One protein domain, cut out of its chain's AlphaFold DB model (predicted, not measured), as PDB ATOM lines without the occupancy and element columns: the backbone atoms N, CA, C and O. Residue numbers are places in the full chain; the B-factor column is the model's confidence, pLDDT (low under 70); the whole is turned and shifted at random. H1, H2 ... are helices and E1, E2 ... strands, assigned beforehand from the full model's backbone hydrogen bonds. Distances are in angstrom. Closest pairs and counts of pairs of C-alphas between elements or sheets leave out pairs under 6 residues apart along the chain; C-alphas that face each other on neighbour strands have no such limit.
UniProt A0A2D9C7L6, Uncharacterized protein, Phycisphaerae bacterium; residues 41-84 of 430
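AT A GLANCE: This is residues 41 to 84 of the 430 residues of an uncharacterized protein of Phycisphaerae bacterium (UniProt A0A2D9C7L6). Little regular structure is here: a thin two-stranded hairpin, E1 and E2, with a long loop at one end and, at the other, a link that turns back into one short helix, H1, spaced away from E1. The 44 printed residues hold E1, E2 and H1 in that order, an antiparallel sheet E1 - E2, class mixed, with only 17 residues in named elements. It is elongated, 32 by 18 by 13 A, and only just compact, close to loose, with a radius of gyration of the C-alphas of 10.7 A.

HOW THE PARTS SIT: Look first at the hairpin of E1, residues 47 to 50, and E2, residues 63 to 66, antiparallel at 163 degrees; N 47 and O 66, 2.8 A apart, are within hydrogen-bond range. H1, residues 75 to 83, is apart from E1; its O i to N i+4 pairs are all within range.

IN THESE COORDINATES: Find C-alpha 47 at (293.385, 138.774, 224.620), where E1 begins its 10.2 A; E2 spans 9.9 A. H1 runs 11.7 A to C-alpha 83 at (283.864, 146.109, 233.396).

THE WHOLE: The farthest C-alphas, Gly 54 and Glu 71, are 32.6 A apart. The printed part has no cut; E1 to E2 is a long link. Look for pLDDT under 70 at residues 41, 54 to 55, 57, 59, 80 and 83 to 84.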
ATOM      1  N   GLY A  41     283.706 129.217 227.322       63.25
ATOM      2  CA  GLY A  41     285.002 129.640 226.807       63.25
ATOM      3  C   GLY A  41     285.871 130.171 227.945       63.25
ATOM      4  O   GLY A  41     285.535 131.182 228.563       63.25
ATOM      5  N   ASN A  42     286.988 129.498 228.201       76.12
ATOM      6  CA  ASN A  42     288.103 130.097 228.912       76.12
ATOM      7  C   ASN A  42     289.043 130.677 227.863       76.12
ATOM      8  O   ASN A  42     289.393 130.007 226.889       76.12
ATOM      9  N   PHE A  43     289.482 131.907 228.072       79.81
ATOM     10  CA  PHE A  43     290.689 132.368 227.424       79.81
ATOM     11  C   PHE A  43     291.847 131.535 227.970       79.81
ATOM     12  O   PHE A  43     291.999 131.385 229.180       79.81
ATOM     13  N   THR A  44     292.635 130.956 227.071       82.69
ATOM     14  CA  THR A  44     293.855 130.194 227.395       82.69
ATOM     15  C   THR A  44     295.105 130.869 226.831       82.69
ATOM     16  O   THR A  44     296.181 130.280 226.808       82.69
ATOM     17  N   ALA A  45     294.935 132.068 226.279       81.25
ATOM     18  CA  ALA A  45     295.963 132.908 225.695       81.25
ATOM     19  C   ALA A  45     295.527 134.364 225.843       81.25
ATOM     20  O   ALA A  45     294.323 134.637 225.887       81.25
ATOM     21  N   ASP A  46     296.501 135.268 225.893       84.25
ATOM     22  CA  ASP A  46     296.259 136.695 226.062       84.25
ATOM     23  C   ASP A  46     295.295 137.257 225.007       84.25
ATOM     24  O   ASP A  46     295.280 136.834 223.846       84.25
ATOM     25  N   ILE A  47     294.492 138.238 225.413       83.12
ATOM     26  CA  ILE A  47     293.385 138.774 224.620       83.12
ATOM     27  C   ILE A  47     293.829 140.098 223.988       83.12
ATOM     28  O   ILE A  47     293.914 141.110 224.690       83.12
ATOM     29  N   PRO A  48     294.109 140.149 222.675       84.19
ATOM     30  CA  PRO A  48     294.373 141.413 222.004       84.19
ATOM     31  C   PRO A  48     293.090 142.251 221.911       84.19
ATOM     32  O   PRO A  48     292.026 141.733 221.569       84.19
ATOM     33  N   TYR A  49     293.197 143.554 222.159       81.50
ATOM     34  CA  TYR A  49     292.105 144.514 222.007       81.50
ATOM     35  C   TYR A  49     292.556 145.750 221.219       81.50
ATOM     36  O   TYR A  49     293.727 146.129 221.229       81.50
ATOM     37  N   SER A  50     291.616 146.381 220.515       85.38
ATOM     38  CA  SER A  50     291.823 147.650 219.813       85.38
ATOM     39  C   SER A  50     290.530 148.452 219.854       85.38
ATOM     40  O   SER A  50     289.519 148.020 219.306       85.38
ATOM     41  N   LEU A  51     290.578 149.604 220.508       77.69
ATOM     42  CA  LEU A  51     289.501 150.576 220.631       77.69
ATOM     43  C   LEU A  51     289.901 151.844 219.873       77.69
ATOM     44  O   LEU A  51     291.078 152.214 219.851       77.69
ATOM     45  N   GLU A  52     288.936 152.503 219.233       82.25
ATOM     46  CA  GLU A  52     289.208 153.767 218.545       82.25
ATOM     47  C   GLU A  52     289.612 154.857 219.556       82.25
ATOM     48  O   GLU A  52     289.213 154.801 220.723       82.25
ATOM     49  N   PRO A  53     290.367 155.887 219.135       71.88
ATOM     50  CA  PRO A  53     290.719 157.001 220.008       71.88
ATOM     51  C   PRO A  53     289.480 157.624 220.673       71.88
ATOM     52  O   PRO A  53     288.556 158.073 219.995       71.88
ATOM     53  N   GLY A  54     289.473 157.657 222.009       60.94
ATOM     54  CA  GLY A  54     288.352 158.153 222.814       60.94
ATOM     55  C   GLY A  54     287.280 157.111 223.160       60.94
ATOM     56  O   GLY A  54     286.270 157.475 223.759       60.94
ATOM     57  N   GLN A  55     287.473 155.837 222.803       62.50
ATOM     58  CA  GLN A  55     286.632 154.723 223.246       62.50
ATOM     59  C   GLN A  55     287.295 153.949 224.391       62.50
ATOM     60  O   GLN A  55     288.492 153.667 224.350       62.50
ATOM     61  N   SER A  56     286.487 153.553 225.376       71.56
ATOM     62  CA  SER A  56     286.881 152.671 226.475       71.56
ATOM     63  C   SER A  56     285.883 151.522 226.635       71.56
ATOM     64  O   SER A  56     284.702 151.640 226.290       71.56
ATOM     65  N   PHE A  57     286.362 150.391 227.151       68.31
ATOM     66  CA  PHE A  57     285.522 149.285 227.604       68.31
ATOM     67  C   PHE A  57     285.943 148.938 229.031       68.31
ATOM     68  O   PHE A  57     286.852 148.148 229.246       68.31
ATOM     69  N   GLY A  58     285.324 149.597 230.013       72.56
ATOM     70  CA  GLY A  58     285.756 149.494 231.406       72.56
ATOM     71  C   GLY A  58     287.197 149.990 231.592       72.56
ATOM     72  O   GLY A  58     287.475 151.131 231.239       72.56
ATOM     73  N   LEU A  59     288.097 149.153 232.121       67.25
ATOM     74  CA  LEU A  59     289.505 149.502 232.387       67.25
ATOM     75  C   LEU A  59     290.430 149.500 231.150       67.25
ATOM     76  O   LEU A  59     291.591 149.887 231.272       67.25
ATOM     77  N   ILE A  60     289.969 149.050 229.974       74.25
ATOM     78  CA  ILE A  60     290.801 149.037 228.754       74.25
ATOM     79  C   ILE A  60     290.529 150.248 227.852       74.25
ATOM     80  O   ILE A  60     289.377 150.582 227.558       74.25
ATOM     81  N   GLU A  61     291.611 150.864 227.363       75.62
ATOM     82  CA  GLU A  61     291.610 152.018 226.457       75.62
ATOM     83  C   GLU A  61     292.641 151.839 225.335       75.62
ATOM     84  O   GLU A  61     293.708 151.256 225.532       75.62
ATOM     85  N   GLY A  62     292.339 152.358 224.143       77.12
ATOM     86  CA  GLY A  62     293.232 152.249 222.988       77.12
ATOM     87  C   GLY A  62     293.449 150.800 222.545       77.12
ATOM     88  O   GLY A  62     292.510 150.010 222.469       77.12
ATOM     89  N   SER A  63     294.685 150.442 222.203       82.31
ATOM     90  CA  SER A  63     295.031 149.121 221.666       82.31
ATOM     91  C   SER A  63     296.132 148.453 222.481       82.31
ATOM     92  O   SER A  63     297.155 149.080 222.754       82.31
ATOM     93  N   GLY A  64     295.951 147.178 222.814       80.88
ATOM     94  CA  GLY A  64     296.860 146.443 223.684       80.88
ATOM     95  C   GLY A  64     296.524 144.959 223.784       80.88
ATOM     96  O   GLY A  64     295.822 144.398 222.942       80.88
ATOM     97  N   VAL A  65     297.064 144.314 224.815       83.19
ATOM     98  CA  VAL A  65     296.879 142.886 225.090       83.19
ATOM     99  C   VAL A  65     296.535 142.723 226.570       83.19
ATOM    100  O   VAL A  65     297.269 143.218 227.422       83.19
ATOM    101  N   TYR A  66     295.412 142.070 226.870       80.56
ATOM    102  CA  TYR A  66     295.016 141.711 228.230       80.56
ATOM    103  C   TYR A  66     295.619 140.344 228.584       80.56
ATOM    104  O   TYR A  66     295.307 139.367 227.892       80.56
ATOM    105  N   PRO A  67     296.475 140.252 229.613       80.44
ATOM    106  CA  PRO A  67     297.142 139.008 229.961       80.44
ATOM    107  C   PRO A  67     296.151 138.001 230.544       80.44
ATOM    108  O   PRO A  67     295.269 138.353 231.325       80.44
ATOM    109  N   VAL A  68     296.297 136.737 230.163       79.94
ATOM    110  CA  VAL A  68     295.458 135.648 230.667       79.94
ATOM    111  C   VAL A  68     296.300 134.735 231.562       79.94
ATOM    112  O   VAL A  68     297.347 134.263 231.115       79.94
ATOM    113  N   PRO A  69     295.866 134.451 232.808       76.56
ATOM    114  CA  PRO A  69     296.589 133.561 233.714       76.56
ATOM    115  C   PRO A  69     296.817 132.169 233.117       76.56
ATOM    116  O   PRO A  69     296.054 131.705 232.268       76.56
ATOM    117  N   ALA A  70     297.847 131.464 233.591       73.75
ATOM    118  CA  ALA A  70     298.217 130.143 233.074       73.75
ATOM    119  C   ALA A  70     297.106 129.089 233.259       73.75
ATOM    120  O   ALA A  70     296.986 128.161 232.458       73.75
ATOM    121  N   GLU A  71     296.275 129.243 234.291       77.69
ATOM    122  CA  GLU A  71     295.062 128.456 234.542       77.69
ATOM    123  C   GLU A  71     293.875 128.792 233.615       77.69
ATOM    124  O   GLU A  71     292.878 128.066 233.596       77.69
ATOM    125  N   GLY A  72     293.995 129.844 232.805       78.31
ATOM    126  CA  GLY A  72     292.953 130.371 231.935       78.31
ATOM    127  C   GLY A  72     291.974 131.301 232.658       78.31
ATOM    128  O   GLY A  72     291.772 131.218 233.865       78.31
ATOM    129  N   LEU A  73     291.340 132.193 231.897       77.94
ATOM    130  CA  LEU A  73     290.388 133.187 232.400       77.94
ATOM    131  C   LEU A  73     289.013 132.921 231.802       77.94
ATOM    132  O   LEU A  73     288.875 132.883 230.580       77.94
ATOM    133  N   SER A  74     287.981 132.744 232.625       81.25
ATOM    134  CA  SER A  74     286.631 132.590 232.080       81.25
ATOM    135  C   SER A  74     286.175 133.897 231.422       81.25
ATOM    136  O   SER A  74     286.540 134.989 231.858       81.25
ATOM    137  N   ILE A  75     285.345 133.813 230.378       73.81
ATOM    138  CA  ILE A  75     284.759 135.014 229.755       73.81
ATOM    139  C   ILE A  75     283.996 135.863 230.785       73.81
ATOM    140  O   ILE A  75     284.031 137.089 230.714       73.81
ATOM    141  N   GLN A  76     283.329 135.229 231.753       70.62
ATOM    142  CA  GLN A  76     282.609 135.936 232.811       70.62
ATOM    143  C   GLN A  76     283.564 136.706 233.730       70.62
ATOM    144  O   GLN A  76     283.288 137.863 234.037       70.62
ATOM    145  N   ASP A  77     284.686 136.099 234.120       72.06
ATOM    146  CA  ASP A  77     285.699 136.746 234.955       72.06
ATOM    147  C   ASP A  77     286.431 137.846 234.192       72.06
ATOM    148  O   ASP A  77     286.671 138.904 234.755       72.06
ATOM    149  N   PHE A  78     286.711 137.653 232.900       76.38
ATOM    150  CA  PHE A  78     287.250 138.703 232.035       76.38
ATOM    151  C   PHE A  78     286.305 139.906 231.959       76.38
ATOM    152  O   PHE A  78     286.715 141.035 232.209       76.38
ATOM    153  N   ILE A  79     285.023 139.671 231.658       73.06
ATOM    154  CA  ILE A  79     284.013 140.734 231.607       73.06
ATOM    155  C   ILE A  79     283.907 141.419 232.968       73.06
ATOM    156  O   ILE A  79     283.836 142.641 233.013       73.06
ATOM    157  N   LEU A  80     283.924 140.666 234.070       67.56
ATOM    158  CA  LEU A  80     283.871 141.239 235.408       67.56
ATOM    159  C   LEU A  80     285.126 142.061 235.710       67.56
ATOM    160  O   LEU A  80     284.986 143.191 236.144       67.56
ATOM    161  N   GLN A  81     286.329 141.558 235.450       72.75
ATOM    162  CA  GLN A  81     287.586 142.271 235.704       72.75
ATOM    163  C   GLN A  81     287.699 143.544 234.861       72.75
ATOM    164  O   GLN A  81     288.113 144.577 235.372       72.75
ATOM    165  N   VAL A  82     287.283 143.493 233.595       71.19
ATOM    166  CA  VAL A  82     287.368 144.636 232.685       71.19
ATOM    167  C   VAL A  82     286.258 145.652 232.942       71.19
ATOM    168  O   VAL A  82     286.545 146.843 232.983       71.19
ATOM    169  N   LEU A  83     285.006 145.217 233.141       63.81
ATOM    170  CA  LEU A  83     283.864 146.109 233.396       63.81
ATOM    171  C   LEU A  83     283.738 146.562 234.847       63.81
ATOM    172  O   LEU A  83     283.009 147.521 235.112       63.81
ATOM    173  N   THR A  84     284.426 145.912 235.786       60.12
ATOM    174  CA  THR A  84     284.656 146.503 237.100       60.12
ATOM    175  C   THR A  84     285.654 147.632 236.887       60.12
ATOM    176  O   THR A  84     286.844 147.489 237.143       60.12
TER     177      THR A  84